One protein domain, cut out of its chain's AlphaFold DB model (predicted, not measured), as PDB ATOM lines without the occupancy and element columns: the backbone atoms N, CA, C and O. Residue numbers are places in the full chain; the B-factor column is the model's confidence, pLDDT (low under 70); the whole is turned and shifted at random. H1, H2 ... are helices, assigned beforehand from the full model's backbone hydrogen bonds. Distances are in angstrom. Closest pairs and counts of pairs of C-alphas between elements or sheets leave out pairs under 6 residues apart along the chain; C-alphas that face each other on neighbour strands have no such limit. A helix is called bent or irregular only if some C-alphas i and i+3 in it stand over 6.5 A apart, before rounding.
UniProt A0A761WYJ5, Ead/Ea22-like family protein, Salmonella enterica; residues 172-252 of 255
ATOM      1  N   LEU A 172      81.356 150.242 147.763       90.94
ATOM      2  CA  LEU A 172      81.220 150.762 146.411       90.94
ATOM      3  C   LEU A 172      80.851 152.237 146.493       90.94
ATOM      4  O   LEU A 172      79.809 152.603 147.032       90.94
ATOM      5  N   SER A 173      81.733 153.087 145.977       84.94
ATOM      6  CA  SER A 173      81.583 154.531 146.088       84.94
ATOM      7  C   SER A 173      81.795 155.242 144.759       84.94
ATOM      8  O   SER A 173      82.485 154.778 143.845       84.94
ATOM      9  N   TRP A 174      81.177 156.415 144.666       81.88
ATOM     10  CA  TRP A 174      81.351 157.320 143.543       81.88
ATOM     11  C   TRP A 174      82.773 157.887 143.519       81.88
ATOM     12  O   TRP A 174      83.316 158.274 144.550       81.88
ATOM     13  N   GLY A 175      83.358 157.982 142.323       83.88
ATOM     14  CA  GLY A 175      84.701 158.538 142.112       83.88
ATOM     15  C   GLY A 175      85.825 157.503 142.016       83.88
ATOM     16  O   GLY A 175      86.945 157.871 141.668       83.88
ATOM     17  N   MET A 176      85.538 156.219 142.253       90.69
ATOM     18  CA  MET A 176      86.480 155.132 141.966       90.69
ATOM     19  C   MET A 176      86.736 155.011 140.458       90.69
ATOM     20  O   MET A 176      85.834 155.228 139.644       90.69
ATOM     21  N   SER A 177      87.952 154.608 140.072       93.94
ATOM     22  CA  SER A 177      88.190 154.154 138.697       93.94
ATOM     23  C   SER A 177      87.367 152.895 138.410       93.94
ATOM     24  O   SER A 177      86.960 152.178 139.328       93.94
ATOM     25  N   VAL A 178      87.150 152.582 137.131       92.62
ATOM     26  CA  VAL A 178      86.421 151.364 136.735       92.62
ATOM     27  C   VAL A 178      87.089 150.116 137.321       92.62
ATOM     28  O   VAL A 178      86.414 149.228 137.833       92.62
ATOM     29  N   GLU A 179      88.419 150.056 137.308       94.94
ATOM     30  CA  GLU A 179      89.196 148.931 137.835       94.94
ATOM     31  C   GLU A 179      89.054 148.799 139.352       94.94
ATOM     32  O   GLU A 179      88.871 147.690 139.859       94.94
ATOM     33  N   GLN A 180      89.113 149.924 140.069       94.88
ATOM     34  CA  GLN A 180      88.926 149.961 141.519       94.88
ATOM     35  C   GLN A 180      87.512 149.519 141.896       94.88
ATOM     36  O   GLN A 180      87.355 148.631 142.733       94.88
ATOM     37  N   TYR A 181      86.500 150.074 141.227       94.00
ATOM     38  CA  TYR A 181      85.102 149.735 141.461       94.00
ATOM     39  C   TYR A 181      84.848 148.241 141.223       94.00
ATOM     40  O   TYR A 181      84.265 147.558 142.059       94.00
ATOM     41  N   VAL A 182      85.345 147.690 140.109       93.62
ATOM     42  CA  VAL A 182      85.203 146.258 139.795       93.62
ATOM     43  C   VAL A 182      85.951 145.381 140.804       93.62
ATOM     44  O   VAL A 182      85.463 144.310 141.164       93.62
ATOM     45  N   SER A 183      87.126 145.808 141.266       92.69
ATOM     46  CA  SER A 183      87.881 145.103 142.305       92.69
ATOM     47  C   SER A 183      87.094 145.018 143.617       92.69
ATOM     48  O   SER A 183      86.934 143.921 144.153       92.69
ATOM     49  N   GLU A 184      86.556 146.137 144.109       92.50
ATOM     50  CA  GLU A 184      85.726 146.142 145.322       92.50
ATOM     51  C   GLU A 184      84.426 145.360 145.126       92.50
ATOM     52  O   GLU A 184      84.066 144.544 145.972       92.50
ATOM     53  N   PHE A 185      83.782 145.486 143.963       92.94
ATOM     54  CA  PHE A 185      82.571 144.728 143.644       92.94
ATOM     55  C   PHE A 185      82.803 143.215 143.728       92.94
ATOM     56  O   PHE A 185      81.972 142.491 144.275       92.94
ATOM     57  N   ARG A 186      83.951 142.713 143.245       93.00
ATOM     58  CA  ARG A 186      84.302 141.288 143.377       93.00
ATOM     59  C   ARG A 186      84.443 140.858 144.836       93.00
ATOM     60  O   ARG A 186      83.991 139.765 145.172       93.00
ATOM     61  N   LYS A 187      85.030 141.697 145.695       91.50
ATOM     62  CA  LYS A 187      85.145 141.413 147.135       91.50
ATOM     63  C   LYS A 187      83.768 141.370 147.796       91.50
ATOM     64  O   LYS A 187      83.465 140.398 148.485       91.50
ATOM     65  N   CYS A 188      82.915 142.358 147.522       91.88
ATOM     66  CA  CYS A 188      81.534 142.384 148.004       91.88
ATOM     67  C   CYS A 188      80.763 141.131 147.560       91.88
ATOM     68  O   CYS A 188      80.118 140.477 148.373       91.88
ATOM     69  N   LEU A 189      80.887 140.740 146.287       92.56
ATOM     70  CA  LEU A 189      80.232 139.545 145.757       92.56
ATOM     71  C   LEU A 189      80.742 138.251 146.414       92.56
ATOM     72  O   LEU A 189      79.953 137.338 146.661       92.56
ATOM     73  N   ALA A 190      82.044 138.152 146.692       92.06
ATOM     74  CA  ALA A 190      82.624 137.004 147.386       92.06
ATOM     75  C   ALA A 190      82.103 136.885 148.828       92.06
ATOM     76  O   ALA A 190      81.772 135.786 149.273       92.06
ATOM     77  N   GLU A 191      81.959 138.014 149.520       91.50
ATOM     78  CA  GLU A 191      81.375 138.079 150.858       91.50
ATOM     79  C   GLU A 191      79.889 137.680 150.857       91.50
ATOM     80  O   GLU A 191      79.489 136.853 151.673       91.50
ATOM     81  N   VAL A 192      79.083 138.158 149.900       91.31
ATOM     82  CA  VAL A 192      77.669 137.741 149.757       91.31
ATOM     83  C   VAL A 192      77.552 136.226 149.532       91.31
ATOM     84  O   VAL A 192      76.692 135.568 150.117       91.31
ATOM     85  N   ARG A 193      78.441 135.630 148.723       92.44
ATOM     86  CA  ARG A 193      78.478 134.167 148.531       92.44
ATOM     87  C   ARG A 193      78.838 133.426 149.816       92.44
ATOM     88  O   ARG A 193      78.228 132.399 150.104       92.44
ATOM     89  N   ALA A 194      79.806 133.936 150.577       92.75
ATOM     90  CA  ALA A 194      80.197 133.351 151.854       92.75
ATOM     91  C   ALA A 194      79.051 133.413 152.879       92.75
ATOM     92  O   ALA A 194      78.794 132.420 153.546       92.75
ATOM     93  N   GLN A 195      78.298 134.514 152.934       91.06
ATOM     94  CA  GLN A 195      77.112 134.644 153.793       91.06
ATOM     95  C   GLN A 195      76.002 133.651 153.422       91.06
ATOM     96  O   GLN A 195      75.391 133.041 154.299       91.06
ATOM     97  N   GLY A 196      75.760 133.440 152.123       92.31
ATOM     98  CA  GLY A 196      74.834 132.400 151.665       92.31
ATOM     99  C   GLY A 196      75.272 130.997 152.100       92.31
ATOM    100  O   GLY A 196      74.437 130.169 152.465       92.31
ATOM    101  N   LEU A 197      76.585 130.744 152.110       94.31
ATOM    102  CA  LEU A 197      77.146 129.491 152.599       94.31
ATOM    103  C   LEU A 197      77.015 129.357 154.116       94.31
ATOM    104  O   LEU A 197      76.638 128.288 154.576       94.31
ATOM    105  N   ASP A 198      77.239 130.427 154.880       94.19
ATOM    106  CA  ASP A 198      77.034 130.432 156.333       94.19
ATOM    107  C   ASP A 198      75.585 130.067 156.693       94.19
ATOM    108  O   ASP A 198      75.356 129.238 157.574       94.19
ATOM    109  N   ALA A 199      74.601 130.604 155.965       94.44
ATOM    110  CA  ALA A 199      73.197 130.239 156.158       94.44
ATOM    111  C   ALA A 199      72.937 128.746 155.875       94.44
ATOM    112  O   ALA A 199      72.222 128.080 156.628       94.44
ATOM    113  N   ALA A 200      73.544 128.195 154.816       94.31
ATOM    114  CA  ALA A 200      73.451 126.770 154.499       94.31
ATOM    115  C   ALA A 200      74.165 125.891 155.540       94.31
ATOM    116  O   ALA A 200      73.649 124.836 155.902       94.31
ATOM    117  N   ILE A 201      75.318 126.334 156.049       95.25
ATOM    118  CA  ILE A 201      76.073 125.671 157.115       95.25
ATOM    119  C   ILE A 201      75.228 125.597 158.384       95.25
ATOM    120  O   ILE A 201      75.121 124.525 158.971       95.25
ATOM    121  N   GLU A 202      74.593 126.693 158.806       94.88
ATOM    122  CA  GLU A 202      73.730 126.682 159.993       94.88
ATOM    123  C   GLU A 202      72.517 125.755 159.818       94.88
ATOM    124  O   GLU A 202      72.160 125.010 160.734       94.88
ATOM    125  N   ALA A 203      71.918 125.710 158.624       95.00
ATOM    126  CA  ALA A 203      70.869 124.737 158.321       95.00
ATOM    127  C   ALA A 203      71.388 123.286 158.378       95.00
ATOM    128  O   ALA A 203      70.743 122.425 158.981       95.00
ATOM    129  N   ALA A 204      72.565 123.016 157.805       94.44
ATOM    130  CA  ALA A 204      73.195 121.697 157.819       94.44
ATOM    131  C   ALA A 204      73.536 121.242 159.245       94.44
ATOM    132  O   ALA A 204      73.204 120.121 159.622       94.44
ATOM    133  N   LYS A 205      74.106 122.128 160.071       94.88
ATOM    134  CA  LYS A 205      74.392 121.864 161.489       94.88
ATOM    135  C   LYS A 205      73.143 121.417 162.247       94.88
ATOM    136  O   LYS A 205      73.192 120.436 162.990       94.88
ATOM    137  N   ASN A 206      72.026 122.113 162.035       94.06
ATOM    138  CA  ASN A 206      70.747 121.772 162.656       94.06
ATOM    139  C   ASN A 206      70.211 120.417 162.172       94.06
ATOM    140  O   ASN A 206      69.761 119.620 162.992       94.06
ATOM    141  N   LEU A 207      70.291 120.134 160.868       94.69
ATOM    142  CA  LEU A 207      69.858 118.853 160.299       94.69
ATOM    143  C   LEU A 207      70.678 117.675 160.834       94.69
ATOM    144  O   LEU A 207      70.095 116.674 161.236       94.69
ATOM    145  N   VAL A 208      72.007 117.807 160.895       93.44
ATOM    146  CA  VAL A 208      72.896 116.764 161.429       93.44
ATOM    147  C   VAL A 208      72.582 116.476 162.897       93.44
ATOM    148  O   VAL A 208      72.486 115.316 163.286       93.44
ATOM    149  N   ALA A 209      72.378 117.512 163.714       93.00
ATOM    150  CA  ALA A 209      72.004 117.316 165.111       93.00
ATOM    151  C   ALA A 209      70.655 116.583 165.244       93.00
ATOM    152  O   ALA A 209      70.540 115.660 166.042       93.00
ATOM    153  N   GLN A 210      69.656 116.952 164.437       93.50
ATOM    154  CA  GLN A 210      68.324 116.338 164.476       93.50
ATOM    155  C   GLN A 210      68.311 114.887 163.990       93.50
ATOM    156  O   GLN A 210      67.707 114.041 164.641       93.50
ATOM    157  N   GLU A 211      68.956 114.599 162.858       93.31
ATOM    158  CA  GLU A 211      68.947 113.270 162.232       93.31
ATOM    159  C   GLU A 211      69.545 112.195 163.142       93.31
ATOM    160  O   GLU A 211      69.071 111.062 163.160       93.31
ATOM    161  N   TYR A 212      70.556 112.570 163.922       91.38
ATOM    162  CA  TYR A 212      71.244 111.680 164.852       91.38
ATOM    163  C   TYR A 212      70.835 111.896 166.317       91.38
ATOM    164  O   TYR A 212      71.504 111.403 167.220       91.38
ATOM    165  N   GLU A 213      69.741 112.628 166.558       93.38
ATOM    166  CA  GLU A 213      69.147 112.839 167.886       93.38
ATOM    167  C   GLU A 213      70.087 113.496 168.926       93.38
ATOM    168  O   GLU A 213      69.959 113.287 170.135       93.38
ATOM    169  N   TYR A 214      71.015 114.350 168.482       92.94
ATOM    170  CA  TYR A 214      71.863 115.158 169.363       92.94
ATOM    171  C   TYR A 214      71.219 116.504 169.717       92.94
ATOM    172  O   TYR A 214      70.461 117.099 168.953       92.94
ATOM    173  N   LYS A 215      71.595 117.045 170.882       92.94
ATOM    174  CA  LYS A 215      71.126 118.361 171.355       92.94
ATOM    175  C   LYS A 215      71.559 119.534 170.464       92.94
ATOM    176  O   LYS A 215      70.866 120.543 170.406       92.94
ATOM    177  N   ASP A 216      72.731 119.429 169.847       93.62
ATOM    178  CA  ASP A 216      73.355 120.453 169.018       93.62
ATOM    179  C   ASP A 216      74.454 119.818 168.153       93.62
ATOM    180  O   ASP A 216      74.895 118.687 168.388       93.62
ATOM    181  N   PHE A 217      74.914 120.561 167.147       92.81
ATOM    182  CA  PHE A 217      75.970 120.094 166.250       92.81
ATOM    183  C   PHE A 217      77.300 119.843 166.975       92.81
ATOM    184  O   PHE A 217      78.044 118.952 166.584       92.81
ATOM    185  N   LYS A 218      77.606 120.577 168.055       93.44
ATOM    186  CA  LYS A 218      78.845 120.369 168.824       93.44
ATOM    187  C   LYS A 218      78.866 119.006 169.510       93.44
ATOM    188  O   LYS A 218      79.918 118.377 169.576       93.44
ATOM    189  N   ALA A 219      77.729 118.548 170.025       90.88
ATOM    190  CA  ALA A 219      77.596 117.222 170.610       90.88
ATOM    191  C   ALA A 219      77.804 116.135 169.548       90.88
ATOM    192  O   ALA A 219      78.586 115.217 169.777       90.88
ATOM    193  N   ALA A 220      77.190 116.305 168.374       89.81
ATOM    194  CA  ALA A 220      77.362 115.410 167.232       89.81
ATOM    195  C   ALA A 220      78.833 115.350 166.760       89.81
ATOM    196  O   ALA A 220      79.402 114.274 166.585       89.81
ATOM    197  N   GLN A 221      79.486 116.511 166.642       91.31
ATOM    198  CA  GLN A 221      80.906 116.646 166.298       91.31
ATOM    199  C   GLN A 221      81.817 115.975 167.336       91.31
ATOM    200  O   GLN A 221      82.759 115.272 166.978       91.31
ATOM    201  N   SER A 222      81.536 116.153 168.631       90.50
ATOM    202  CA  SER A 222      82.328 115.540 169.703       90.50
ATOM    203  C   SER A 222      82.250 114.013 169.688       90.50
ATOM    204  O   SER A 222      83.229 113.360 170.043       90.50
ATOM    205  N   ASP A 223      81.112 113.438 169.302       89.62
ATOM    206  CA  ASP A 223      80.892 111.989 169.326       89.62
ATOM    207  C   ASP A 223      81.472 111.269 168.092       89.62
ATOM    208  O   ASP A 223      81.705 110.060 168.111       89.62
ATOM    209  N   CYS A 224      81.822 112.019 167.039       87.75
ATOM    210  CA  CYS A 224      82.465 111.490 165.829       87.75
ATOM    211  C   CYS A 224      83.752 110.701 166.126       87.75
ATOM    212  O   CYS A 224      84.039 109.706 165.461       87.75
ATOM    213  N   CYS A 225      84.509 111.090 167.162       81.75
ATOM    214  CA  CYS A 225      85.736 110.392 167.559       81.75
ATOM    215  C   CYS A 225      85.492 108.977 168.116       81.75
ATOM    216  O   CYS A 225      86.403 108.148 168.099       81.75
ATOM    217  N   MET A 226      84.270 108.682 168.567       84.50
ATOM    218  CA  MET A 226      83.885 107.373 169.096       84.50
ATOM    219  C   MET A 226      83.428 106.414 167.986       84.50
ATOM    220  O   MET A 226      83.461 105.194 168.170       84.50
ATOM    221  N   HIS A 227      83.045 106.943 166.815       80.00
ATOM    222  CA  HIS A 227      82.409 106.189 165.729       80.00
ATOM    223  C   HIS A 227      82.949 106.560 164.327       80.00
ATOM    224  O   HIS A 227      82.182 107.007 163.469       80.00
ATOM    225  N   PRO A 228      84.245 106.310 164.037       77.25
ATOM    226  CA  PRO A 228      84.956 106.823 162.854       77.25
ATOM    227  C   PRO A 228      84.477 106.290 161.488       77.25
ATOM    228  O   PRO A 228      84.912 106.786 160.457       77.25
ATOM    229  N   GLY A 229      83.612 105.272 161.455       80.00
ATOM    230  CA  GLY A 229      83.040 104.709 160.221       80.00
ATOM    231  C   GLY A 229      81.546 104.989 160.036       80.00
ATOM    232  O   GLY A 229      80.911 104.348 159.202       80.00
ATOM    233  N   SER A 230      80.965 105.862 160.862       88.19
ATOM    234  CA  SER A 230      79.541 106.199 160.800       88.19
ATOM    235  C   SER A 230      79.251 107.263 159.735       88.19
ATOM    236  O   SER A 230      80.101 108.096 159.427       88.19
ATOM    237  N   ASP A 231      78.022 107.270 159.208       89.62
ATOM    238  CA  ASP A 231      77.545 108.312 158.280       89.62
ATOM    239  C   ASP A 231      77.544 109.717 158.929       89.62
ATOM    240  O   ASP A 231      77.672 110.730 158.241       89.62
ATOM    241  N   LEU A 232      77.503 109.778 160.268       89.94
ATOM    242  CA  LEU A 232      77.609 111.014 161.044       89.94
ATOM    243  C   LEU A 232      78.927 111.748 160.765       89.94
ATOM    244  O   LEU A 232      78.914 112.956 160.537       89.94
ATOM    245  N   VAL A 233      80.047 111.017 160.740       91.81
ATOM    246  CA  VAL A 233      81.386 111.591 160.527       91.81
ATOM    247  C   VAL A 233      81.459 112.283 159.170       91.81
ATOM    248  O   VAL A 233      81.841 113.446 159.105       91.81
ATOM    249  N   GLY A 234      80.995 111.625 158.102       91.00
ATOM    250  CA  GLY A 234      81.013 112.208 156.756       91.00
ATOM    251  C   GLY A 234      80.167 113.481 156.639       91.00
ATOM    252  O   GLY A 234      80.560 114.434 155.965       91.00
ATOM    253  N   LYS A 235      79.020 113.544 157.331       92.94
ATOM    254  CA  LYS A 235      78.163 114.742 157.362       92.94
ATOM    255  C   LYS A 235      78.769 115.888 158.177       92.94
ATOM    256  O   LYS A 235      78.647 117.047 157.772       92.94
ATOM    257  N   VAL A 236      79.433 115.583 159.293       92.81
ATOM    258  CA  VAL A 236      80.167 116.577 160.092       92.81
ATOM    259  C   VAL A 236      81.357 117.122 159.303       92.81
ATOM    260  O   VAL A 236      81.454 118.337 159.153       92.81
ATOM    261  N   GLU A 237      82.179 116.257 158.701       92.31
ATOM    262  CA  GLU A 237      83.319 116.651 157.858       92.31
ATOM    263  C   GLU A 237      82.885 117.517 156.670       92.31
ATOM    264  O   GLU A 237      83.503 118.540 156.385       92.31
ATOM    265  N   MET A 238      81.783 117.165 155.995       93.31
ATOM    266  CA  MET A 238      81.237 117.989 154.911       93.31
ATOM    267  C   MET A 238      80.802 119.372 155.414       93.31
ATOM    268  O   MET A 238      81.035 120.380 154.748       93.31
ATOM    269  N   THR A 239      80.187 119.438 156.598       93.56
ATOM    270  CA  THR A 239      79.754 120.706 157.206       93.56
ATOM    271  C   THR A 239      80.951 121.577 157.598       93.56
ATOM    272  O   THR A 239      80.927 122.786 157.376       93.56
ATOM    273  N   GLU A 240      82.020 120.980 158.125       91.50
ATOM    274  CA  GLU A 240      83.281 121.670 158.422       91.50
ATOM    275  C   GLU A 240      83.989 122.149 157.149       91.50
ATOM    276  O   GLU A 240      84.432 123.295 157.084       91.50
ATOM    277  N   TRP A 241      84.016 121.331 156.095       94.50
ATOM    278  CA  TRP A 241      84.576 121.731 154.805       94.50
ATOM    279  C   TRP A 241      83.855 122.951 154.215       94.50
ATOM    280  O   TRP A 241      84.498 123.841 153.657       94.50
ATOM    281  N   LEU A 242      82.528 123.039 154.371       93.56
ATOM    282  CA  LEU A 242      81.766 124.217 153.943       93.56
ATOM    283  C   LEU A 242      82.198 125.482 154.705       93.56
ATOM    284  O   LEU A 242      82.280 126.547 154.092       93.56
ATOM    285  N   VAL A 243      82.528 125.381 156.000       93.00
ATOM    286  CA  VAL A 243      83.064 126.510 156.792       93.00
ATOM    287  C   VAL A 243      84.396 126.988 156.213       93.00
ATOM    288  O   VAL A 243      84.584 128.188 155.987       93.00
ATOM    289  N   ASP A 244      85.299 126.058 155.906       93.00
ATOM    290  CA  ASP A 244      86.584 126.388 155.288       93.00
ATOM    291  C   ASP A 244      86.406 126.995 153.893       93.00
ATOM    292  O   ASP A 244      87.089 127.962 153.537       93.00
ATOM    293  N   PHE A 245      85.455 126.485 153.108       92.31
ATOM    294  CA  PHE A 245      85.138 127.023 151.792       92.31
ATOM    295  C   PHE A 245      84.579 128.455 151.879       92.31
ATOM    296  O   PHE A 245      85.014 129.328 151.123       92.31
ATOM    297  N   ALA A 246      83.710 128.750 152.856       93.00
ATOM    298  CA  ALA A 246      83.223 130.110 153.120       93.00
ATOM    299  C   ALA A 246      84.384 131.065 153.443       93.00
ATOM    300  O   ALA A 246      84.467 132.174 152.906       93.00
ATOM    301  N   ALA A 247      85.325 130.626 154.282       91.94
ATOM    302  CA  ALA A 247      86.511 131.402 154.630       91.94
ATOM    303  C   ALA A 247      87.452 131.626 153.431       91.94
ATOM    304  O   ALA A 247      88.073 132.687 153.325       91.94
ATOM    305  N   GLN A 248      87.557 130.660 152.514       91.19
ATOM    306  CA  GLN A 248      88.338 130.811 151.282       91.19
ATOM    307  C   GLN A 248      87.728 131.849 150.340       91.19
ATOM    308  O   GLN A 248      88.465 132.682 149.810       91.19
ATOM    309  N   LEU A 249      86.400 131.860 150.172       90.19
ATOM    310  CA  LEU A 249      85.711 132.868 149.359       90.19
ATOM    311  C   LEU A 249      86.031 134.289 149.847       90.19
ATOM    312  O   LEU A 249      86.416 135.139 149.048       90.19
ATOM    313  N   ARG A 250      85.993 134.524 151.164       90.12
ATOM    314  CA  ARG A 250      86.315 135.829 151.779       90.12
ATOM    315  C   ARG A 250      87.743 136.305 151.539       90.12
ATOM    316  O   ARG A 250      87.990 137.503 151.454       90.12
ATOM    317  N   LYS A 251      88.690 135.376 151.408       87.06
ATOM    318  CA  LYS A 251      90.097 135.680 151.096       87.06
ATOM    319  C   LYS A 251      90.329 135.956 149.605       87.06
ATOM    320  O   LYS A 251      91.474 136.151 149.206       87.06
ATOM    321  N   GLY A 252      89.271 135.968 148.790       71.94
ATOM    322  CA  GLY A 252      89.357 136.113 147.338       71.94
ATOM    323  C   GLY A 252      89.747 134.815 146.631       71.94
ATOM    324  O   GLY A 252      90.424 134.870 145.611       71.94
TER     325      GLY A 252
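What this domain is: This is residues 172 to 252 of the 255 residues of the protein "Ead/Ea22-like family protein" of Salmonella enterica (UniProt A0A761WYJ5). One long helix, H1, makes the length of the model, and a shorter helix, H3, runs back beside its second part, so that H1 reaches well beyond the end of H3 at its first residues. The short helix H2 sits at the end where the chain turns from H1 to H3 and packs on both of them, steeply tilted to each, while residues 172 to 177, before H1, make a hook at the opposite end. The printed part has 81 residues with three named helices, in the order H1, H2, H3 along the chain, and no named strand; the class is all helix. The whole is only just extended, close to loose, with a radius of gyration of the C-alphas of 17.7 A, and the C-alphas span 57 by 19 by 14 A along their three main axes.

Where its parts are: The longest helix is H1, residues 178 to 211, Val 178 to Glu 211, with 34 residues and 49.1 A from first to last C-alpha. It begins with C-alpha 178 at (86.421, 151.364, 136.735) and ends with C-alpha 211 at (68.947, 113.270, 162.232). H3, residues 231 to 250, Asp 231 to Arg 250, has 20 residues and measures 29.6 A from first to last C-alpha. Its last C-alpha, that of Arg 250, is at (86.315, 135.829, 151.779). Between them in the chain comes H2, residues 217 to 226, Phe 217 to Met 226, with 10 residues and 15.3 A from first to last C-alpha. H2 is irregular, but only just: C-alphas 222 and 225 are 6.54 A apart, and its line is a rough one. No helix is bent.

How they stand to each other: H1 and H3 touch, with 26 pairs of C-alphas within 8 A. Their closest C-alphas are those of Ala 194 and Ala 246, 4.6 A apart. They run opposite ways at a shallow tilt of 17 degrees, and their centres are 12.9 A apart. H1 touches H2 with residues 205 to 209 alone, in 7 pairs of C-alphas within 8 A. The closest C-alphas of these two helices are those of Ala 209 and Phe 217, 5.0 A apart. H1 and H2 run the same way at a steep tilt of 67 degrees, with 25.0 A from centre to centre. H3 touches H2 with residues 232 to 236 alone, in 6 pairs of C-alphas within 8 A. Here the closest C-alphas are those of Cys 224 and Val 233, 5.4 A apart. H2 and H3 run opposite ways at a steep tilt of 55 degrees, with 14.5 A from centre to centre. One of the three touching pairs is at a shallow tilt, and the helix packing is mostly crossed, but only just. In the backbones of H1 and H3, every O i to N i+4 pair is within hydrogen-bond range; in H2, 4 of 6 such pairs are.

The domain as a whole: The outline is a rod, and the two C-alphas farthest apart are those of Gly 175 and Met 226, at 57.9 A. The first and last printed C-alphas, those of Leu 172 and Gly 252, are 16.8 A apart. The printed part runs from residue 172 to residue 252 of a full chain of 255 residues, and it has no cut. Both links are tight: five residues join H1 to H2, and four join H2 to H3. The mean pLDDT of the printed part is 91.2, and no printed residue is under 70. By element, the mean pLDDT is 93 for H1, 92 for H3 and 89 for H2.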